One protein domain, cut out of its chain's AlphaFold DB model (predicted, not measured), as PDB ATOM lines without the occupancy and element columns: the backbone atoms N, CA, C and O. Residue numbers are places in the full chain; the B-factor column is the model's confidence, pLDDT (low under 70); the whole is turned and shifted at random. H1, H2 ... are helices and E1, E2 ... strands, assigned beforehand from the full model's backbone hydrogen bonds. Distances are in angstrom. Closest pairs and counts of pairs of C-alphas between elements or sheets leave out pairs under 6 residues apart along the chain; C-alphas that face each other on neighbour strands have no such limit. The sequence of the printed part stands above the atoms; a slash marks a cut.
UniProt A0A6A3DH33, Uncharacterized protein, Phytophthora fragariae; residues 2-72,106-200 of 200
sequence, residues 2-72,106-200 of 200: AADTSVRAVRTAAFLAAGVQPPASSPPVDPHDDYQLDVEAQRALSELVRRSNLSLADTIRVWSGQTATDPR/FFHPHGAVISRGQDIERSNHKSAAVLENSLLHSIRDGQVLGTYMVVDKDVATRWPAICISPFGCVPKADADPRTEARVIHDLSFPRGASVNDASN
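This is residues 2 to 72 and 106 to 200 of the 200 residues of an uncharacterized protein of Phytophthora fragariae (UniProt A0A6A3DH33). A hairpin of two strands, E1 and E2, makes one side of this domain and three helices, H1, H2 and H3, are grouped on the opposite side; helix H5 runs like a strut from the hairpin towards H2. Short helix H4 packs on E1, short H6 packs beside H2, and short H7 stays away from the other helices, while long unnamed stretches make much of the rest. The printed part has 166 residues with seven named helices and two strands, in the order H1 H2 H3 H4 H5 H6 E1 E2 H7; the sheet E1 - E2 is antiparallel. The class is mostly helix, though under half of the residues are in named elements. The whole is compact, with a radius of gyration of the C-alphas of 17.4 A and spans of 47 by 41 by 27 A.

Find C-alpha 167 at (163.846, 210.701, 64.832), where E1 begins; it runs 13.6 A over residues 167 to 171, and E2, residues 181 to 185, runs 12.6 A. Look next at H5, residues 132 to 144, 18.2 A long, and at H4, residues 126 to 130. The longest helix, H1, spans residues 2 to 17 over 22.6 A from C-alpha 2 at (175.561, 224.030, 93.070). H2 takes residues 39 to 52 over 19.7 A, H3 residues 56 to 63 over 10.4 A, H6 residues 153 to 157, and H7 residues 195 to 199, ending with C-alpha 199 at (162.637, 229.409, 60.622).

Start at the hairpin E1 and E2, antiparallel at 153 degrees: N 168 and O 184 are within hydrogen-bond range at 2.8 A, as are N 182 and O 170 at 2.8 A. The closest C-alphas of H4 and E1, Ala 128 and Gly 168, are 4.6 A apart; those of H5 and E2, Ser 134 and Ala 181, are 5.6 A apart. H5 and H2 are close but not clearly touching, with C-alphas Gln 143 and Ala 41 closest at 8.0 A. H1 touches H2 with its residues 14 to 15 alone, at a steep tilt of 57 degrees, the same way; C-alphas Phe 15 and Leu 48 are closest at 6.0 A. H1 touches H3 with residues 7 to 14 alone, at a steep tilt of 59 degrees, opposite ways, closest at C-alphas Arg 11 and Val 62, 6.0 A. H2, with residues 46 to 50 alone, and H6 only just touch, with 3 pairs of C-alphas within 8 A, Ser 46 and Val 155 closest at 6.2 A. H7 is apart from H5 and E1, for instance. In all seven helices every O i to N i+4 pair is within hydrogen-bond range.

The C-alphas farthest apart are those of His 32 and Gly 111, 47.5 A. Residues 73 to 105 are not printed; C-alphas 72 and 106 across this cut are 19.4 A apart. Of the links printed whole, H1 to H2 is long. The mean pLDDT of the printed part is 85.4; residues 2 to 4, 25 to 33, 109 to 122 and 200 are under 70 in this model.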
ATOM      1  N   ALA A   2     176.595 223.150  92.488       59.41
ATOM      2  CA  ALA A   2     175.561 224.030  93.070       59.41
ATOM      3  C   ALA A   2     174.334 224.301  92.163       59.41
ATOM      4  O   ALA A   2     173.203 224.310  92.646       59.41
ATOM      5  N   ALA A   3     174.541 224.483  90.852       63.28
ATOM      6  CA  ALA A   3     173.455 224.728  89.900       63.28
ATOM      7  C   ALA A   3     172.502 223.525  89.746       63.28
ATOM      8  O   ALA A   3     171.289 223.703  89.750       63.28
ATOM      9  N   ASP A   4     173.046 222.306  89.677       66.06
ATOM     10  CA  ASP A   4     172.263 221.069  89.540       66.06
ATOM     11  C   ASP A   4     171.411 220.792  90.794       66.06
ATOM     12  O   ASP A   4     170.212 220.523  90.705       66.06
ATOM     13  N   THR A   5     171.989 220.999  91.984       70.06
ATOM     14  CA  THR A   5     171.253 220.921  93.255       70.06
ATOM     15  C   THR A   5     170.099 221.927  93.309       70.06
ATOM     16  O   THR A   5     169.011 221.589  93.775       70.06
ATOM     17  N   SER A   6     170.306 223.144  92.793       81.62
ATOM     18  CA  SER A   6     169.272 224.186  92.742       81.62
ATOM     19  C   SER A   6     168.128 223.822  91.787       81.62
ATOM     20  O   SER A   6     166.960 223.873  92.174       81.62
ATOM     21  N   VAL A   7     168.439 223.357  90.570       89.75
ATOM     22  CA  VAL A   7     167.421 222.930  89.591       89.75
ATOM     23  C   VAL A   7     166.585 221.773  90.141       89.75
ATOM     24  O   VAL A   7     165.354 221.812  90.075       89.75
ATOM     25  N   ARG A   8     167.224 220.766  90.747       89.75
ATOM     26  CA  ARG A   8     166.518 219.639  91.374       89.75
ATOM     27  C   ARG A   8     165.594 220.095  92.502       89.75
ATOM     28  O   ARG A   8     164.471 219.595  92.596       89.75
ATOM     29  N   ALA A   9     166.033 221.039  93.333       91.75
ATOM     30  CA  ALA A   9     165.218 221.589  94.413       91.75
ATOM     31  C   ALA A   9     163.971 222.310  93.876       91.75
ATOM     32  O   ALA A   9     162.871 222.057  94.366       91.75
ATOM     33  N   VAL A  10     164.113 223.128  92.824       93.88
ATOM     34  CA  VAL A  10     162.980 223.814  92.172       93.88
ATOM     35  C   VAL A  10     161.973 222.810  91.611       93.88
ATOM     36  O   VAL A  10     160.778 222.920  91.889       93.88
ATOM     37  N   ARG A  11     162.440 221.790  90.877       93.94
ATOM     38  CA  ARG A  11     161.567 220.732  90.335       93.94
ATOM     39  C   ARG A  11     160.835 219.984  91.453       93.94
ATOM     40  O   ARG A  11     159.625 219.792  91.376       93.94
ATOM     41  N   THR A  12     161.549 219.616  92.517       95.00
ATOM     42  CA  THR A  12     160.977 218.915  93.680       95.00
ATOM     43  C   THR A  12     159.897 219.752  94.360       95.00
ATOM     44  O   THR A  12     158.810 219.247  94.627       95.00
ATOM     45  N   ALA A  13     160.159 221.040  94.590       95.81
ATOM     46  CA  ALA A  13     159.182 221.953  95.170       95.81
ATOM     47  C   ALA A  13     157.928 222.082  94.291       95.81
ATOM     48  O   ALA A  13     156.817 222.052  94.817       95.81
ATOM     49  N   ALA A  14     158.089 222.161  92.965       96.69
ATOM     50  CA  ALA A  14     156.965 222.218  92.031       96.69
ATOM     51  C   ALA A  14     156.098 220.947  92.081       96.69
ATOM     52  O   ALA A  14     154.873 221.053  92.130       96.69
ATOM     53  N   PHE A  15     156.712 219.759  92.133       97.50
ATOM     54  CA  PHE A  15     155.977 218.500  92.306       97.50
ATOM     55  C   PHE A  15     155.165 218.499  93.602       97.50
ATOM     56  O   PHE A  15     153.953 218.282  93.572       97.50
ATOM     57  N   LEU A  16     155.808 218.816  94.727       97.38
ATOM     58  CA  LEU A  16     155.160 218.815  96.038       97.38
ATOM     59  C   LEU A  16     154.024 219.842  96.127       97.38
ATOM     60  O   LEU A  16     152.960 219.521  96.650       97.38
ATOM     61  N   ALA A  17     154.209 221.041  95.566       97.12
ATOM     62  CA  ALA A  17     153.178 222.079  95.530       97.12
ATOM     63  C   ALA A  17     151.929 221.648  94.740       97.12
ATOM     64  O   ALA A  17     150.816 222.033  95.088       97.12
ATOM     65  N   ALA A  18     152.099 220.809  93.714       97.31
ATOM     66  CA  ALA A  18     151.006 220.221  92.938       97.31
ATOM     67  C   ALA A  18     150.425 218.934  93.565       97.31
ATOM     68  O   ALA A  18     149.555 218.281  92.980       97.31
ATOM     69  N   GLY A  19     150.924 218.516  94.735       97.50
ATOM     70  CA  GLY A  19     150.563 217.245  95.367       97.50
ATOM     71  C   GLY A  19     151.021 216.018  94.570       97.50
ATOM     72  O   GLY A  19     150.426 214.944  94.694       97.50
ATOM     73  N   VAL A  20     152.033 216.173  93.717       97.56
ATOM     74  CA  VAL A  20     152.625 215.108  92.907       97.56
ATOM     75  C   VAL A  20     153.837 214.557  93.639       97.56
ATOM     76  O   VAL A  20     154.699 215.309  94.088       97.56
ATOM     77  N   GLN A  21     153.919 213.234  93.752       95.88
ATOM     78  CA  GLN A  21     155.117 212.592  94.280       95.88
ATOM     79  C   GLN A  21     156.280 212.804  93.298       95.88
ATOM     80  O   GLN A  21     156.132 212.415  92.128       95.88
ATOM     81  N   PRO A  22     157.408 213.401  93.741       93.75
ATOM     82  CA  PRO A  22     158.607 213.513  92.921       93.75
ATOM     83  C   PRO A  22     159.032 212.139  92.388       93.75
ATOM     84  O   PRO A  22     158.783 211.129  93.055       93.75
ATOM     85  N   PRO A  23     159.656 212.074  91.203       91.00
ATOM     86  CA  PRO A  23     160.091 210.801  90.653       91.00
ATOM     87  C   PRO A  23     161.104 210.140  91.588       91.00
ATOM     88  O   PRO A  23     162.015 210.799  92.100       91.00
ATOM     89  N   ALA A  24     160.936 208.837  91.815       83.88
ATOM     90  CA  ALA A  24     161.955 208.043  92.483       83.88
ATOM     91  C   ALA A  24     163.238 208.040  91.638       83.88
ATOM     92  O   ALA A  24     163.194 208.234  90.423       83.88
ATOM     93  N   SER A  25     164.393 207.826  92.269       69.69
ATOM     94  CA  SER A  25     165.626 207.613  91.514       69.69
ATOM     95  C   SER A  25     165.480 206.350  90.673       69.69
ATOM     96  O   SER A  25     165.494 205.244  91.209       69.69
ATOM     97  N   SER A  26     165.328 206.521  89.363       65.62
ATOM     98  CA  SER A  26     165.339 205.399  88.433       65.62
ATOM     99  C   SER A  26     166.719 204.739  88.463       65.62
ATOM    100  O   SER A  26     167.727 205.458  88.490       65.62
ATOM    101  N   PRO A  27     166.794 203.398  88.493       63.19
ATOM    102  CA  PRO A  27     168.067 202.700  88.564       63.19
ATOM    103  C   PRO A  27     168.966 203.075  87.370       63.19
ATOM    104  O   PRO A  27     168.459 203.428  86.292       63.19
ATOM    105  N   PRO A  28     170.299 203.056  87.553       61.56
ATOM    106  CA  PRO A  28     171.222 203.158  86.431       61.56
ATOM    107  C   PRO A  28     170.940 202.006  85.462       61.56
ATOM    108  O   PRO A  28     170.714 200.878  85.895       61.56
ATOM    109  N   VAL A  29     170.907 202.309  84.166       63.84
ATOM    110  CA  VAL A  29     170.708 201.292  83.130       63.84
ATOM    111  C   VAL A  29     172.033 200.561  82.922       63.84
ATOM    112  O   VAL A  29     173.068 201.221  82.798       63.84
ATOM    113  N   ASP A  30     172.023 199.226  82.929       62.28
ATOM    114  CA  ASP A  30     173.197 198.445  82.538       62.28
ATOM    115  C   ASP A  30     173.410 198.618  81.024       62.28
ATOM    116  O   ASP A  30     172.470 198.417  80.257       62.28
ATOM    117  N   PRO A  31     174.615 198.978  80.554       59.03
ATOM    118  CA  PRO A  31     174.891 199.110  79.126       59.03
ATOM    119  C   PRO A  31     174.713 197.820  78.300       59.03
ATOM    120  O   PRO A  31     174.787 197.889  77.072       59.03
ATOM    121  N   HIS A  32     174.502 196.665  78.942       61.47
ATOM    122  CA  HIS A  32     174.202 195.381  78.294       61.47
ATOM    123  C   HIS A  32     172.700 195.069  78.204       61.47
ATOM    124  O   HIS A  32     172.342 194.083  77.558       61.47
ATOM    125  N   ASP A  33     171.847 195.886  78.823       66.12
ATOM    126  CA  ASP A  33     170.396 195.721  78.800       66.12
ATOM    127  C   ASP A  33     169.741 196.504  77.653       66.12
ATOM    128  O   ASP A  33     170.309 197.431  77.063       66.12
ATOM    129  N   ASP A  34     168.494 196.136  77.362       80.62
ATOM    130  CA  ASP A  34     167.596 196.963  76.567       80.62
ATOM    131  C   ASP A  34     167.285 198.252  77.353       80.62
ATOM    132  O   ASP A  34     166.656 198.220  78.418       80.62
ATOM    133  N   TYR A  35     167.741 199.400  76.847       85.38
ATOM    134  CA  TYR A  35     167.556 200.696  77.489       85.38
ATOM    135  C   TYR A  35     166.074 201.036  77.617       85.38
ATOM    136  O   TYR A  35     165.288 200.886  76.684       85.38
ATOM    137  N   GLN A  36     165.703 201.579  78.775       88.12
ATOM    138  CA  GLN A  36     164.342 202.022  79.057       88.12
ATOM    139  C   GLN A  36     164.308 203.508  79.393       88.12
ATOM    140  O   GLN A  36     165.247 204.069  79.965       88.12
ATOM    141  N   LEU A  37     163.189 204.144  79.051       90.94
ATOM    142  CA  LEU A  37     162.911 205.514  79.459       90.94
ATOM    143  C   LEU A  37     162.737 205.604  80.978       90.94
ATOM    144  O   LEU A  37     162.301 204.660  81.638       90.94
ATOM    145  N   ASP A  38     162.996 206.788  81.527       92.31
ATOM    146  CA  ASP A  38     162.598 207.126  82.890       92.31
ATOM    147  C   ASP A  38     161.078 207.306  82.973       92.31
ATOM    148  O   ASP A  38     160.554 208.421  82.858       92.31
ATOM    149  N   VAL A  39     160.358 206.201  83.137       91.69
ATOM    150  CA  VAL A  39     158.894 206.222  83.219       91.69
ATOM    151  C   VAL A  39     158.399 206.937  84.476       91.69
ATOM    152  O   VAL A  39     157.345 207.567  84.437       91.69
ATOM    153  N   GLU A  40     159.171 206.934  85.566       93.00
ATOM    154  CA  GLU A  40     158.816 207.663  86.788       93.00
ATOM    155  C   GLU A  40     158.969 209.174  86.614       93.00
ATOM    156  O   GLU A  40     158.073 209.930  87.005       93.00
ATOM    157  N   ALA A  41     160.053 209.637  85.983       93.38
ATOM    158  CA  ALA A  41     160.213 211.051  85.647       93.38
ATOM    159  C   ALA A  41     159.147 211.518  84.648       93.38
ATOM    160  O   ALA A  41     158.561 212.585  84.847       93.38
ATOM    161  N   GLN A  42     158.846 210.708  83.627       96.00
ATOM    162  CA  GLN A  42     157.762 210.978  82.680       96.00
ATOM    163  C   GLN A  42     156.408 211.080  83.392       96.00
ATOM    164  O   GLN A  42     155.682 212.056  83.185       96.00
ATOM    165  N   ARG A  43     156.077 210.114  84.260       96.31
ATOM    166  CA  ARG A  43     154.839 210.100  85.052       96.31
ATOM    167  C   ARG A  43     154.728 211.356  85.907       96.31
ATOM    168  O   ARG A  43     153.706 212.037  85.864       96.31
ATOM    169  N   ALA A  44     155.759 211.661  86.696       96.50
ATOM    170  CA  ALA A  44     155.740 212.798  87.610       96.50
ATOM    171  C   ALA A  44     155.610 214.130  86.857       96.50
ATOM    172  O   ALA A  44     154.800 214.973  87.247       96.50
ATOM    173  N   LEU A  45     156.355 214.313  85.760       96.94
ATOM    174  CA  LEU A  45     156.268 215.516  84.931       96.94
ATOM    175  C   LEU A  45     154.890 215.656  84.277       96.94
ATOM    176  O   LEU A  45     154.292 216.729  84.337       96.94
ATOM    177  N   SER A  46     154.360 214.574  83.711       97.81
ATOM    178  CA  SER A  46     153.036 214.579  83.082       97.81
ATOM    179  C   SER A  46     151.939 214.902  84.098       97.81
ATOM    180  O   SER A  46     151.079 215.743  83.839       97.81
ATOM    181  N   GLU A  47     152.004 214.315  85.294       98.12
ATOM    182  CA  GLU A  47     151.051 214.589  86.371       98.12
ATOM    183  C   GLU A  47     151.141 216.036  86.877       98.12
ATOM    184  O   GLU A  47     150.109 216.675  87.091       98.12
ATOM    185  N   LEU A  48     152.354 216.586  87.010       98.00
ATOM    186  CA  LEU A  48     152.556 217.994  87.362       98.00
ATOM    187  C   LEU A  48     151.858 218.914  86.361       98.00
ATOM    188  O   LEU A  48     151.108 219.806  86.759       98.00
ATOM    189  N   VAL A  49     152.068 218.681  85.063       97.62
ATOM    190  CA  VAL A  49     151.430 219.486  84.016       97.62
ATOM    191  C   VAL A  49     149.913 219.350  84.078       97.62
ATOM    192  O   VAL A  49     149.209 220.355  83.963       97.62
ATOM    193  N   ARG A  50     149.391 218.135  84.287       97.56
ATOM    194  CA  ARG A  50     147.946 217.905  84.373       97.56
ATOM    195  C   ARG A  50     147.315 218.651  85.539       97.56
ATOM    196  O   ARG A  50     146.353 219.382  85.308       97.56
ATOM    197  N   ARG A  51     147.854 218.490  86.749       97.62
ATOM    198  CA  ARG A  51     147.286 219.066  87.980       97.62
ATOM    199  C   ARG A  51     147.402 220.576  88.045       97.62
ATOM    200  O   ARG A  51     146.461 221.238  88.467       97.62
ATOM    201  N   SER A  52     148.535 221.110  87.604       96.94
ATOM    202  CA  SER A  52     148.806 222.547  87.657       96.94
ATOM    203  C   SER A  52     148.390 223.282  86.381       96.94
ATOM    204  O   SER A  52     148.562 224.493  86.303       96.94
ATOM    205  N   ASN A  53     147.853 222.566  85.381       95.88
ATOM    206  CA  ASN A  53     147.478 223.101  84.070       95.88
ATOM    207  C   ASN A  53     148.594 223.962  83.445       95.88
ATOM    208  O   ASN A  53     148.346 225.064  82.955       95.88
ATOM    209  N   LEU A  54     149.840 223.481  83.511       96.50
ATOM    210  CA  LEU A  54     150.989 224.272  83.078       96.50
ATOM    211  C   LEU A  54     151.000 224.456  81.560       96.50
ATOM    212  O   LEU A  54     150.832 223.509  80.783       96.50
ATOM    213  N   SER A  55     151.286 225.687  81.137       95.81
ATOM    214  CA  SER A  55     151.665 225.964  79.756       95.81
ATOM    215  C   SER A  55     153.011 225.298  79.430       95.81
ATOM    216  O   SER A  55     153.795 224.975  80.328       95.81
ATOM    217  N   LEU A  56     153.322 225.123  78.139       93.75
ATOM    218  CA  LEU A  56     154.642 224.642  77.715       93.75
ATOM    219  C   LEU A  56     155.760 225.540  78.268       93.75
ATOM    220  O   LEU A  56     156.751 225.042  78.794       93.75
ATOM    221  N   ALA A  57     155.576 226.862  78.200       93.00
ATOM    222  CA  ALA A  57     156.555 227.829  78.680       93.00
ATOM    223  C   ALA A  57     156.789 227.711  80.194       93.00
ATOM    224  O   ALA A  57     157.936 227.677  80.632       93.00
ATOM    225  N   ASP A  58     155.730 227.590  80.996       95.56
ATOM    226  CA  ASP A  58     155.870 227.451  82.452       95.56
ATOM    227  C   ASP A  58     156.462 226.096  82.843       95.56
ATOM    228  O   ASP A  58     157.276 226.018  83.764       95.56
ATOM    229  N   THR A  59     156.141 225.042  82.092       96.06
ATOM    230  CA  THR A  59     156.764 223.724  82.264       96.06
ATOM    231  C   THR A  59     158.270 223.798  82.011       96.06
ATOM    232  O   THR A  59     159.051 223.344  82.846       96.06
ATOM    233  N   ILE A  60     158.694 224.445  80.917       94.31
ATOM    234  CA  ILE A  60     160.115 224.679  80.610       94.31
ATOM    235  C   ILE A  60     160.780 225.498  81.719       94.31
ATOM    236  O   ILE A  60     161.875 225.150  82.145       94.31
ATOM    237  N   ARG A  61     160.135 226.554  82.233       94.75
ATOM    238  CA  ARG A  61     160.682 227.374  83.330       94.75
ATOM    239  C   ARG A  61     160.968 226.542  84.575       94.75
ATOM    240  O   ARG A  61     162.076 226.623  85.107       94.75
ATOM    241  N   VAL A  62     160.009 225.720  85.005       95.25
ATOM    242  CA  VAL A  62     160.188 224.796  86.139       95.25
ATOM    243  C   VAL A  62     161.314 223.810  85.846       95.25
ATOM    244  O   VAL A  62     162.198 223.613  86.681       95.25
ATOM    245  N   TRP A  63     161.325 223.223  84.649       94.44
ATOM    246  CA  TRP A  63     162.337 222.246  84.261       94.44
ATOM    247  C   TRP A  63     163.744 222.852  84.220       94.44
ATOM    248  O   TRP A  63     164.689 222.247  84.720       94.44
ATOM    249  N   SER A  64     163.893 224.080  83.732       92.56
ATOM    250  CA  SER A  64     165.140 224.856  83.741       92.56
ATOM    251  C   SER A  64     165.540 225.382  85.128       92.56
ATOM    252  O   SER A  64     166.607 225.980  85.269       92.56
ATOM    253  N   GLY A  65     164.701 225.212  86.155       94.38
ATOM    254  CA  GLY A  65     164.939 225.754  87.493       94.38
ATOM    255  C   GLY A  65     164.874 227.284  87.553       94.38
ATOM    256  O   GLY A  65     165.577 227.899  88.355       94.38
ATOM    257  N   GLN A  66     164.095 227.923  86.676       94.25
ATOM    258  CA  GLN A  66     163.900 229.372  86.703       94.25
ATOM    259  C   GLN A  66     163.095 229.784  87.938       94.25
ATOM    260  O   GLN A  66     162.108 229.147  88.302       94.25
ATOM    261  N   THR A  67     163.522 230.867  88.579       92.75
ATOM    262  CA  THR A  67     162.886 231.450  89.765       92.75
ATOM    263  C   THR A  67     162.838 232.969  89.622       92.75
ATOM    264  O   THR A  67     163.499 233.532  88.753       92.75
ATOM    265  N   ALA A  68     162.098 233.651  90.499       91.06
ATOM    266  CA  ALA A  68     162.078 235.115  90.520       91.06
ATOM    267  C   ALA A  68     163.469 235.728  90.782       91.06
ATOM    268  O   ALA A  68     163.776 236.801  90.278       91.06
ATOM    269  N   THR A  69     164.314 235.040  91.556       91.31
ATOM    270  CA  THR A  69     165.668 235.494  91.915       91.31
ATOM    271  C   THR A  69     166.727 235.093  90.892       91.31
ATOM    272  O   THR A  69     167.774 235.723  90.812       91.31
ATOM    273  N   ASP A  70     166.474 234.043  90.113       92.06
ATOM    274  CA  ASP A  70     167.337 233.606  89.020       92.06
ATOM    275  C   ASP A  70     166.460 233.186  87.826       92.06
ATOM    276  O   ASP A  70     166.048 232.019  87.741       92.06
ATOM    277  N   PRO A  71     166.163 234.113  86.897       91.94
ATOM    278  CA  PRO A  71     165.303 233.850  85.745       91.94
ATOM    279  C   PRO A  71     166.034 233.160  84.584       91.94
ATOM    280  O   PRO A  71     165.405 232.801  83.596       91.94
ATOM    281  N   ARG A  72     167.353 232.939  84.677       93.69
ATOM    282  CA  ARG A  72     168.146 232.425  83.546       93.69
ATOM    283  C   ARG A  72     167.678 231.029  83.125       93.69
ATOM    284  O   ARG A  72     167.562 230.160  83.991       93.69
ATOM    285  N   PHE A 106     161.657 234.165  66.422       81.44
ATOM    286  CA  PHE A 106     160.325 234.297  65.845       81.44
ATOM    287  C   PHE A 106     160.171 233.294  64.709       81.44
ATOM    288  O   PHE A 106     160.863 233.378  63.702       81.44
ATOM    289  N   PHE A 107     159.265 232.337  64.881       80.88
ATOM    290  CA  PHE A 107     158.904 231.409  63.816       80.88
ATOM    291  C   PHE A 107     157.839 232.045  62.923       80.88
ATOM    292  O   PHE A 107     156.797 232.489  63.417       80.88
ATOM    293  N   HIS A 108     158.080 232.078  61.615       77.94
ATOM    294  CA  HIS A 108     157.110 232.548  60.641       77.94
ATOM    295  C   HIS A 108     155.988 231.512  60.501       77.94
ATOM    296  O   HIS A 108     156.251 230.338  60.222       77.94
ATOM    297  N   PRO A 109     154.714 231.897  60.686       60.91
ATOM    298  CA  PRO A 109     153.612 231.014  60.357       60.91
ATOM    299  C   PRO A 109     153.558 230.863  58.834       60.91
ATOM    300  O   PRO A 109     153.018 231.719  58.135       60.91
ATOM    301  N   HIS A 110     154.125 229.783  58.295       54.09
ATOM    302  CA  HIS A 110     153.864 229.425  56.905       54.09
ATOM    303  C   HIS A 110     152.369 229.149  56.729       54.09
ATOM    304  O   HIS A 110     151.743 228.549  57.593       54.09
ATOM    305  N   GLY A 111     151.790 229.584  55.604       45.97
ATOM    306  CA  GLY A 111     150.357 229.466  55.294       45.97
ATOM    307  C   GLY A 111     149.796 228.037  55.230       45.97
ATOM    308  O   GLY A 111     148.606 227.863  54.981       45.97
ATOM    309  N   ALA A 112     150.612 227.013  55.478       45.31
ATOM    310  CA  ALA A 112     150.099 225.724  55.893       45.31
ATOM    311  C   ALA A 112     149.613 225.872  57.333       45.31
ATOM    312  O   ALA A 112     150.390 226.182  58.235       45.31
ATOM    313  N   VAL A 113     148.330 225.613  57.573       46.53
ATOM    314  CA  VAL A 113     147.871 225.244  58.910       46.53
ATOM    315  C   VAL A 113     148.791 224.108  59.350       46.53
ATOM    316  O   VAL A 113     148.611 222.968  58.918       46.53
ATOM    317  N   ILE A 114     149.824 224.411  60.154       50.38
ATOM    318  CA  ILE A 114     150.534 223.397  60.924       50.38
ATOM    319  C   ILE A 114     149.374 222.693  61.592       50.38
ATOM    320  O   ILE A 114     148.626 223.341  62.327       50.38
ATOM    321  N   SER A 115     149.122 221.444  61.212       46.38
ATOM    322  CA  SER A 115     148.046 220.654  61.794       46.38
ATOM    323  C   SER A 115     148.482 220.386  63.228       46.38
ATOM    324  O   SER A 115     149.102 219.374  63.546       46.38
ATOM    325  N   ARG A 116     148.305 221.418  64.055       53.81
ATOM    326  CA  ARG A 116     148.698 221.528  65.448       53.81
ATOM    327  C   ARG A 116     147.783 220.552  66.160       53.81
ATOM    328  O   ARG A 116     146.607 220.833  66.358       53.81
ATOM    329  N   GLY A 117     148.317 219.370  66.439       45.25
ATOM    330  CA  GLY A 117     147.617 218.348  67.208       45.25
ATOM    331  C   GLY A 117     146.626 217.463  66.447       45.25
ATOM    332  O   GLY A 117     145.748 216.916  67.101       45.25
ATOM    333  N   GLN A 118     146.740 217.268  65.124       44.47
ATOM    334  CA  GLN A 118     145.879 216.297  64.421       44.47
ATOM    335  C   GLN A 118     146.666 215.192  63.697       44.47
ATOM    336  O   GLN A 118     147.380 215.447  62.730       44.47
ATOM    337  N   ASP A 119     146.518 213.973  64.229       46.53
ATOM    338  CA  ASP A 119     146.486 212.665  63.549       46.53
ATOM    339  C   ASP A 119     147.470 212.393  62.407       46.53
ATOM    340  O   ASP A 119     147.138 211.823  61.370       46.53
ATOM    341  N   ILE A 120     148.744 212.677  62.642       50.00
ATOM    342  CA  ILE A 120     149.774 211.815  62.073       50.00
ATOM    343  C   ILE A 120     150.601 211.344  63.255       50.00
ATOM    344  O   ILE A 120     151.414 212.099  63.790       50.00
ATOM    345  N   GLU A 121     150.395 210.096  63.680       56.84
ATOM    346  CA  GLU A 121     151.487 209.336  64.284       56.84
ATOM    347  C   GLU A 121     152.621 209.328  63.261       56.84
ATOM    348  O   GLU A 121     152.674 208.518  62.337       56.84
ATOM    349  N   ARG A 122     153.481 210.347  63.344       67.44
ATOM    350  CA  ARG A 122     154.658 210.460  62.497       67.44
ATOM    351  C   ARG A 122     155.621 209.424  63.027       67.44
ATOM    352  O   ARG A 122     156.297 209.657  64.024       67.44
ATOM    353  N   SER A 123     155.614 208.264  62.381       81.75
ATOM    354  CA  SER A 123     156.600 207.230  62.649       81.75
ATOM    355  C   SER A 123     157.992 207.834  62.532       81.75
ATOM    356  O   SER A 123     158.271 208.621  61.623       81.75
ATOM    357  N   ASN A 124     158.876 207.407  63.425       91.62
ATOM    358  CA  ASN A 124     160.297 207.641  63.261       91.62
ATOM    359  C   ASN A 124     160.771 207.075  61.915       91.62
ATOM    360  O   ASN A 124     160.168 206.149  61.354       91.62
ATOM    361  N   HIS A 125     161.872 207.622  61.404       92.19
ATOM    362  CA  HIS A 125     162.532 207.082  60.222       92.19
ATOM    363  C   HIS A 125     162.925 205.626  60.465       92.19
ATOM    364  O   HIS A 125     163.262 205.237  61.586       92.19
ATOM    365  N   LYS A 126     162.959 204.817  59.397       93.25
ATOM    366  CA  LYS A 126     163.316 203.389  59.485       93.25
ATOM    367  C   LYS A 126     164.633 203.161  60.237       93.25
ATOM    368  O   LYS A 126     164.758 202.175  60.950       93.25
ATOM    369  N   SER A 127     165.601 204.067  60.098       94.31
ATOM    370  CA  SER A 127     166.885 203.955  60.790       94.31
ATOM    371  C   SER A 127     166.768 204.056  62.312       94.31
ATOM    372  O   SER A 127     167.463 203.328  63.009       94.31
ATOM    373  N   ALA A 128     165.875 204.900  62.833       93.88
ATOM    374  CA  ALA A 128     165.602 204.989  64.264       93.88
ATOM    375  C   ALA A 128     164.807 203.781  64.776       93.88
ATOM    376  O   ALA A 128     165.093 203.301  65.862       93.88
ATOM    377  N   ALA A 129     163.874 203.247  63.982       92.25
ATOM    378  CA  ALA A 129     163.167 202.013  64.336       92.25
ATOM    379  C   ALA A 129     164.110 200.793  64.390       92.25
ATOM    380  O   ALA A 129     163.980 199.945  65.259       92.25
ATOM    381  N   VAL A 130     165.086 200.708  63.479       93.94
ATOM    382  CA  VAL A 130     166.093 199.627  63.476       93.94
ATOM    383  C   VAL A 130     167.088 199.763  64.635       93.94
ATOM    384  O   VAL A 130     167.594 198.757  65.122       93.94
ATOM    385  N   LEU A 131     167.378 200.991  65.067       93.88
ATOM    386  CA  LEU A 131     168.333 201.302  66.136       93.88
ATOM    387  C   LEU A 131     167.615 201.790  67.405       93.88
ATOM    388  O   LEU A 131     168.107 202.683  68.093       93.88
ATOM    389  N   GLU A 132     166.445 201.218  67.699       92.88
ATOM    390  CA  GLU A 132     165.554 201.659  68.781       92.88
ATOM    391  C   GLU A 132     166.255 201.691  70.141       92.88
ATOM    392  O   GLU A 132     166.140 202.680  70.859       92.88
ATOM    393  N   ASN A 133     167.054 200.672  70.464       92.31
ATOM    394  CA  ASN A 133     167.785 200.623  71.729       92.31
ATOM    395  C   ASN A 133     168.728 201.830  71.911       92.31
ATOM    396  O   ASN A 133     168.741 202.473  72.956       92.31
ATOM    397  N   SER A 134     169.447 202.215  70.852       91.94
ATOM    398  CA  SER A 134     170.315 203.402  70.845       91.94
ATOM    399  C   SER A 134     169.532 204.714  70.919       91.94
ATOM    400  O   SER A 134     170.003 205.688  71.511       91.94
ATOM    401  N   LEU A 135     168.327 204.763  70.339       93.81
ATOM    402  CA  LEU A 135     167.422 205.901  70.500       93.81
ATOM    403  C   LEU A 135     166.958 206.025  71.958       93.81
ATOM    404  O   LEU A 135     167.031 207.115  72.525       93.81
ATOM    405  N   LEU A 136     166.520 204.922  72.570       93.06
ATOM    406  CA  LEU A 136     166.085 204.876  73.968       93.06
ATOM    407  C   LEU A 136     167.221 205.265  74.914       93.06
ATOM    408  O   LEU A 136     166.999 206.088  75.801       93.06
ATOM    409  N   HIS A 137     168.438 204.774  74.668       91.50
ATOM    410  CA  HIS A 137     169.642 205.184  75.391       91.50
ATOM    411  C   HIS A 137     169.849 206.701  75.333       91.50
ATOM    412  O   HIS A 137     169.935 207.359  76.366       91.50
ATOM    413  N   SER A 138     169.835 207.292  74.133       92.44
ATOM    414  CA  SER A 138     170.032 208.736  73.977       92.44
ATOM    415  C   SER A 138     168.938 209.564  74.656       92.44
ATOM    416  O   SER A 138     169.227 210.643  75.177       92.44
ATOM    417  N   ILE A 139     167.682 209.103  74.638       93.56
ATOM    418  CA  ILE A 139     166.587 209.794  75.329       93.56
ATOM    419  C   ILE A 139     166.765 209.672  76.843       93.56
ATOM    420  O   ILE A 139     166.618 210.670  77.550       93.56
ATOM    421  N   ARG A 140     167.112 208.480  77.335       91.88
ATOM    422  CA  ARG A 140     167.381 208.209  78.749       91.88
ATOM    423  C   ARG A 140     168.516 209.085  79.274       91.88
ATOM    424  O   ARG A 140     168.340 209.726  80.309       91.88
ATOM    425  N   ASP A 141     169.614 209.201  78.536       91.31
ATOM    426  CA  ASP A 141     170.714 210.118  78.850       91.31
ATOM    427  C   ASP A 141     170.238 211.570  78.898       91.31
ATOM    428  O   ASP A 141     170.546 212.306  79.837       91.31
ATOM    429  N   GLY A 142     169.416 211.978  77.928       92.44
ATOM    430  CA  GLY A 142     168.795 213.298  77.921       92.44
ATOM    431  C   GLY A 142     167.910 213.557  79.147       92.44
ATOM    432  O   GLY A 142     167.927 214.659  79.699       92.44
ATOM    433  N   GLN A 143     167.166 212.553  79.621       92.19
ATOM    434  CA  GLN A 143     166.377 212.647  80.855       92.19
ATOM    435  C   GLN A 143     167.279 212.779  82.089       92.19
ATOM    436  O   GLN A 143     167.033 213.649  82.925       92.19
ATOM    437  N   VAL A 144     168.339 211.966  82.183       89.38
ATOM    438  CA  VAL A 144     169.312 211.992  83.292       89.38
ATOM    439  C   VAL A 144     170.018 213.345  83.375       89.38
ATOM    440  O   VAL A 144     170.122 213.924  84.455       89.38
ATOM    441  N   LEU A 145     170.443 213.889  82.234       88.50
ATOM    442  CA  LEU A 145     171.066 215.213  82.139       88.50
ATOM    443  C   LEU A 145     170.057 216.360  82.295       88.50
ATOM    444  O   LEU A 145     170.445 217.525  82.392       88.50
ATOM    445  N   GLY A 146     168.756 216.059  82.298       88.62
ATOM    446  CA  GLY A 146     167.687 217.048  82.347       88.62
ATOM    447  C   GLY A 146     167.590 217.917  81.091       88.62
ATOM    448  O   GLY A 146     166.930 218.954  81.144       88.62
ATOM    449  N   THR A 147     168.227 217.526  79.987       89.25
ATOM    450  CA  THR A 147     168.170 218.230  78.700       89.25
ATOM    451  C   THR A 147     166.908 217.880  77.922       89.25
ATOM    452  O   THR A 147     166.427 218.719  77.162       89.25
ATOM    453  N   TYR A 148     166.338 216.691  78.141       93.62
ATOM    454  CA  TYR A 148     165.075 216.259  77.542       93.62
ATOM    455  C   TYR A 148     163.958 216.182  78.584       93.62
ATOM    456  O   TYR A 148     164.137 215.683  79.695       93.62
ATOM    457  N   MET A 149     162.779 216.658  78.188       94.62
ATOM    458  CA  MET A 149     161.517 216.400  78.875       94.62
ATOM    459  C   MET A 149     160.777 215.312  78.107       94.62
ATOM    460  O   MET A 149     160.551 215.453  76.908       94.62
ATOM    461  N   VAL A 150     160.376 214.255  78.804       95.19
ATOM    462  CA  VAL A 150     159.508 213.212  78.253       95.19
ATOM    463  C   VAL A 150     158.173 213.319  78.970       95.19
ATOM    464  O   VAL A 150     158.133 213.348  80.199       95.19
ATOM    465  N   VAL A 151     157.093 213.434  78.204       95.44
ATOM    466  CA  VAL A 151     155.729 213.587  78.717       95.44
ATOM    467  C   VAL A 151     154.780 212.676  77.959       95.44
ATOM    468  O   VAL A 151     155.052 212.283  76.825       95.44
ATOM    469  N   ASP A 152     153.648 212.378  78.578       95.25
ATOM    470  CA  ASP A 152     152.594 211.598  77.950       95.25
ATOM    471  C   ASP A 152     151.992 212.334  76.742       95.25
ATOM    472  O   ASP A 152     151.941 213.570  76.678       95.25
ATOM    473  N   LYS A 153     151.499 211.557  75.769       90.81
ATOM    474  CA  LYS A 153     150.925 212.072  74.515       90.81
ATOM    475  C   LYS A 153     149.804 213.082  74.775       90.81
ATOM    476  O   LYS A 153     149.779 214.132  74.140       90.81
ATOM    477  N   ASP A 154     148.911 212.807  75.725       91.25
ATOM    478  CA  ASP A 154     147.808 213.708  76.080       91.25
ATOM    479  C   ASP A 154     148.313 215.054  76.620       91.25
ATOM    480  O   ASP A 154     147.782 216.101  76.254       91.25
ATOM    481  N   VAL A 155     149.386 215.056  77.416       93.75
ATOM    482  CA  VAL A 155     150.020 216.287  77.904       93.75
ATOM    483  C   VAL A 155     150.586 217.096  76.742       93.75
ATOM    484  O   VAL A 155     150.285 218.285  76.624       93.75
ATOM    485  N   ALA A 156     151.327 216.448  75.842       90.94
ATOM    486  CA  ALA A 156     151.879 217.100  74.658       90.94
ATOM    487  C   ALA A 156     150.783 217.702  73.758       90.94
ATOM    488  O   ALA A 156     150.916 218.837  73.300       90.94
ATOM    489  N   THR A 157     149.663 216.998  73.548       86.62
ATOM    490  CA  THR A 157     148.562 217.499  72.697       86.62
ATOM    491  C   THR A 157     147.900 218.778  73.215       86.62
ATOM    492  O   THR A 157     147.296 219.513  72.435       86.62
ATOM    493  N   ARG A 158     148.038 219.093  74.510       87.88
ATOM    494  CA  ARG A 158     147.497 220.323  75.111       87.88
ATOM    495  C   ARG A 158     148.337 221.559  74.817       87.88
ATOM    496  O   ARG A 158     147.873 222.672  75.062       87.88
ATOM    497  N   TRP A 159     149.567 221.396  74.334       89.62
ATOM    498  CA  TRP A 159     150.461 222.510  74.043       89.62
ATOM    499  C   TRP A 159     150.421 222.849  72.547       89.62
ATOM    500  O   TRP A 159     151.102 222.206  71.746       89.62
ATOM    501  N   PRO A 160     149.696 223.911  72.139       80.25
ATOM    502  CA  PRO A 160     149.488 224.244  70.724       80.25
ATOM    503  C   PRO A 160     150.757 224.740  70.007       80.25
ATOM    504  O   PRO A 160     150.708 225.063  68.820       80.25
ATOM    505  N   ALA A 161     151.866 224.870  70.738       80.88
ATOM    506  CA  ALA A 161     153.161 225.311  70.239       80.88
ATOM    507  C   ALA A 161     154.121 224.149  69.913       80.88
ATOM    508  O   ALA A 161     155.210 224.415  69.412       80.88
ATOM    509  N   ILE A 162     153.759 222.885  70.183       84.19
ATOM    510  CA  ILE A 162     154.613 221.747  69.807       84.19
ATOM    511  C   ILE A 162     154.533 221.483  68.300       84.19
ATOM    512  O   ILE A 162     153.449 221.322  67.736       84.19
ATOM    513  N   CYS A 163     155.705 221.317  67.687       82.19
ATOM    514  CA  CYS A 163     155.880 220.648  66.404       82.19
ATOM    515  C   CYS A 163     156.444 219.237  66.637       82.19
ATOM    516  O   CYS A 163     157.363 219.067  67.433       82.19
ATOM    517  N   ILE A 164     155.900 218.232  65.942       84.06
ATOM    518  CA  ILE A 164     156.361 216.838  66.033       84.06
ATOM    519  C   ILE A 164     157.185 216.500  64.792       84.06
ATOM    520  O   ILE A 164     156.661 216.536  63.674       84.06
ATOM    521  N   SER A 165     158.441 216.120  64.991       87.38
ATOM    522  CA  SER A 165     159.355 215.650  63.945       87.38
ATOM    523  C   SER A 165     159.857 214.239  64.260       87.38
ATOM    524  O   SER A 165     160.006 213.894  65.432       87.38
ATOM    525  N   PRO A 166     160.105 213.406  63.235       91.44
ATOM    526  CA  PRO A 166     160.597 212.055  63.434       91.44
ATOM    527  C   PRO A 166     162.061 212.060  63.881       91.44
ATOM    528  O   PRO A 166     162.852 212.937  63.514       91.44
ATOM    529  N   PHE A 167     162.442 211.024  64.620       94.44
ATOM    530  CA  PHE A 167     163.846 210.701  64.832       94.44
ATOM    531  C   PHE A 167     164.398 209.865  63.678       94.44
ATOM    532  O   PHE A 167     163.709 209.024  63.098       94.44
ATOM    533  N   GLY A 168     165.675 210.069  63.379       94.94
ATOM    534  CA  GLY A 168     166.532 209.151  62.638       94.94
ATOM    535  C   GLY A 168     167.718 208.732  63.503       94.94
ATOM    536  O   GLY A 168     168.043 209.390  64.487       94.94
ATOM    537  N   CYS A 169     168.373 207.632  63.148       95.69
ATOM    538  CA  CYS A 169     169.617 207.206  63.787       95.69
ATOM    539  C   CYS A 169     170.688 206.910  62.738       95.69
ATOM    540  O   CYS A 169     170.383 206.422  61.648       95.69
ATOM    541  N   VAL A 170     171.943 207.208  63.067       94.88
ATOM    542  CA  VAL A 170     173.112 206.920  62.227       94.88
ATOM    543  C   VAL A 170     174.171 206.203  63.070       94.88
ATOM    544  O   VAL A 170     174.557 206.744  64.107       94.88
ATOM    545  N   PRO A 171     174.660 205.019  62.657       93.44
ATOM    546  CA  PRO A 171     175.735 204.314  63.352       93.44
ATOM    547  C   PRO A 171     176.978 205.181  63.583       93.44
ATOM    548  O   PRO A 171     177.374 205.958  62.710       93.44
ATOM    549  N   LYS A 172     177.614 205.029  64.747       91.44
ATOM    550  CA  LYS A 172     178.967 205.550  64.983       91.44
ATOM    551  C   LYS A 172     179.982 204.562  64.403       91.44
ATOM    552  O   LYS A 172     179.739 203.362  64.393       91.44
ATOM    553  N   ALA A 173     181.091 205.069  63.865       86.62
ATOM    554  CA  ALA A 173     182.089 204.225  63.199       86.62
ATOM    555  C   ALA A 173     182.870 203.331  64.184       86.62
ATOM    556  O   ALA A 173     183.447 202.329  63.779       86.62
ATOM    557  N   ASP A 174     182.886 203.710  65.459       90.38
ATOM    558  CA  ASP A 174     183.715 203.182  66.540       90.38
ATOM    559  C   ASP A 174     182.905 202.581  67.704       90.38
ATOM    560  O   ASP A 174     183.476 202.285  68.752       90.38
ATOM    561  N   ALA A 175     181.596 202.360  67.526       87.06
ATOM    562  CA  ALA A 175     180.721 201.791  68.552       87.06
ATOM    563  C   ALA A 175     179.739 200.758  67.975       87.06
ATOM    564  O   ALA A 175     179.420 200.788  66.784       87.06
ATOM    565  N   ASP A 176     179.244 199.850  68.824       87.88
ATOM    566  CA  ASP A 176     178.163 198.934  68.446       87.88
ATOM    567  C   ASP A 176     176.877 199.751  68.210       87.88
ATOM    568  O   ASP A 176     176.375 200.380  69.144       87.88
ATOM    569  N   PRO A 177     176.291 199.742  66.996       86.06
ATOM    570  CA  PRO A 177     175.091 200.519  66.694       86.06
ATOM    571  C   PRO A 177     173.875 200.146  67.548       86.06
ATOM    572  O   PRO A 177     172.918 200.918  67.600       86.06
ATOM    573  N   ARG A 178     173.892 198.968  68.188       82.44
ATOM    574  CA  ARG A 178     172.845 198.516  69.115       82.44
ATOM    575  C   ARG A 178     172.907 199.209  70.470       82.44
ATOM    576  O   ARG A 178     171.892 199.229  71.153       82.44
ATOM    577  N   THR A 179     174.060 199.735  70.867       82.69
ATOM    578  CA  THR A 179     174.237 200.439  72.145       82.69
ATOM    579  C   THR A 179     174.431 201.934  71.941       82.69
ATOM    580  O   THR A 179     174.042 202.733  72.795       82.69
ATOM    581  N   GLU A 180     175.009 202.335  70.807       86.31
ATOM    582  CA  GLU A 180     175.314 203.729  70.541       86.31
ATOM    583  C   GLU A 180     175.145 204.109  69.063       86.31
ATOM    584  O   GLU A 180     175.791 203.590  68.152       86.31
ATOM    585  N   ALA A 181     174.304 205.111  68.818       92.06
ATOM    586  CA  ALA A 181     174.122 205.731  67.512       92.06
ATOM    587  C   ALA A 181     174.030 207.254  67.665       92.06
ATOM    588  O   ALA A 181     173.798 207.787  68.749       92.06
ATOM    589  N   ARG A 182     174.216 207.988  66.569       92.75
ATOM    590  CA  ARG A 182     173.880 209.412  66.507       92.75
ATOM    591  C   ARG A 182     172.386 209.538  66.251       92.75
ATOM    592  O   ARG A 182     171.932 209.245  65.144       92.75
ATOM    593  N   VAL A 183     171.643 209.975  67.262       93.94
ATOM    594  CA  VAL A 183     170.236 210.342  67.102       93.94
ATOM    595  C   VAL A 183     170.152 211.680  66.374       93.94
ATOM    596  O   VAL A 183     170.842 212.639  66.712       93.94
ATOM    597  N   ILE A 184     169.308 211.734  65.351       93.88
ATOM    598  CA  ILE A 184     169.032 212.923  64.553       93.88
ATOM    599  C   ILE A 184     167.566 213.271  64.747       93.88
ATOM    600  O   ILE A 184     166.690 212.452  64.478       93.88
ATOM    601  N   HIS A 185     167.301 214.496  65.179       91.62
ATOM    602  CA  HIS A 185     165.955 215.048  65.175       91.62
ATOM    603  C   HIS A 185     165.714 215.720  63.821       91.62
ATOM    604  O   HIS A 185     166.380 216.703  63.493       91.62
ATOM    605  N   ASP A 186     164.813 215.172  63.005       92.19
ATOM    606  CA  ASP A 186     164.579 215.678  61.652       92.19
ATOM    607  C   ASP A 186     163.672 216.913  61.663       92.19
ATOM    608  O   ASP A 186     162.468 216.850  61.410       92.19
ATOM    609  N   LEU A 187     164.284 218.063  61.935       90.81
ATOM    610  CA  LEU A 187     163.616 219.365  61.970       90.81
ATOM    611  C   LEU A 187     163.169 219.869  60.587       90.81
ATOM    612  O   LEU A 187     162.537 220.922  60.513       90.81
ATOM    613  N   SER A 188     163.483 219.140  59.508       88.88
ATOM    614  CA  SER A 188     163.080 219.457  58.131       88.88
ATOM    615  C   SER A 188     161.814 218.726  57.677       88.88
ATOM    616  O   SER A 188     161.299 218.983  56.586       88.88
ATOM    617  N   PHE A 189     161.286 217.828  58.515       84.94
ATOM    618  CA  PHE A 189     160.079 217.071  58.224       84.94
ATOM    619  C   PHE A 189     158.872 217.538  59.061       84.94
ATOM    620  O   PHE A 189     159.008 217.835  60.249       84.94
ATOM    621  N   PRO A 190     157.657 217.514  58.485       80.25
ATOM    622  CA  PRO A 190     157.364 217.347  57.067       80.25
ATOM    623  C   PRO A 190     157.647 218.644  56.321       80.25
ATOM    624  O   PRO A 190     157.403 219.735  56.830       80.25
ATOM    625  N   ARG A 191     158.095 218.508  55.075       81.88
ATOM    626  CA  ARG A 191     158.309 219.651  54.189       81.88
ATOM    627  C   ARG A 191     157.043 220.514  54.096       81.88
ATOM    628  O   ARG A 191     155.954 219.994  53.863       81.88
ATOM    629  N   GLY A 192     157.213 221.825  54.217       79.62
ATOM    630  CA  GLY A 192     156.154 222.836  54.173       79.62
ATOM    631  C   GLY A 192     155.466 223.103  55.517       79.62
ATOM    632  O   GLY A 192     154.649 224.017  55.594       79.62
ATOM    633  N   ALA A 193     155.768 222.329  56.563       78.38
ATOM    634  CA  ALA A 193     155.224 222.516  57.912       78.38
ATOM    635  C   ALA A 193     156.216 222.093  59.017       78.38
ATOM    636  O   ALA A 193     155.800 221.774  60.136       78.38
ATOM    637  N   SER A 194     157.511 222.038  58.696       84.00
ATOM    638  CA  SER A 194     158.576 221.674  59.630       84.00
ATOM    639  C   SER A 194     159.062 222.880  60.438       84.00
ATOM    640  O   SER A 194     158.741 224.030  60.128       84.00
ATOM    641  N   VAL A 195     159.859 222.624  61.479       85.44
ATOM    642  CA  VAL A 195     160.510 223.694  62.255       85.44
ATOM    643  C   VAL A 195     161.435 224.511  61.354       85.44
ATOM    644  O   VAL A 195     161.405 225.735  61.414       85.44
ATOM    645  N   ASN A 196     162.193 223.848  60.478       88.56
ATOM    646  CA  ASN A 196     163.091 224.523  59.545       88.56
ATOM    647  C   ASN A 196     162.337 225.396  58.541       88.56
ATOM    648  O   ASN A 196     162.807 226.486  58.235       88.56
ATOM    649  N   ASP A 197     161.177 224.952  58.046       85.50
ATOM    650  CA  ASP A 197     160.352 225.799  57.178       85.50
ATOM    651  C   ASP A 197     159.931 227.062  57.934       85.50
ATOM    652  O   ASP A 197     160.081 228.160  57.422       85.50
ATOM    653  N   ALA A 198     159.481 226.930  59.184       84.06
ATOM    654  CA  ALA A 198     159.049 228.064  59.999       84.06
ATOM    655  C   ALA A 198     160.192 228.998  60.457       84.06
ATOM    656  O   ALA A 198     159.915 230.051  61.031       84.06
ATOM    657  N   SER A 199     161.454 228.617  60.257       82.25
ATOM    658  CA  SER A 199     162.637 229.409  60.622       82.25
ATOM    659  C   SER A 199     163.281 230.159  59.457       82.25
ATOM    660  O   SER A 199     164.121 231.022  59.711       82.25
ATOM    661  N   ASN A 200     162.921 229.826  58.216       64.81
ATOM    662  CA  ASN A 200     163.390 230.528  57.018       64.81
ATOM    663  C   ASN A 200     162.476 231.711  56.664       64.81
ATOM    664  O   ASN A 200     162.924 232.540  55.842       64.81
TER     665      ASN A 200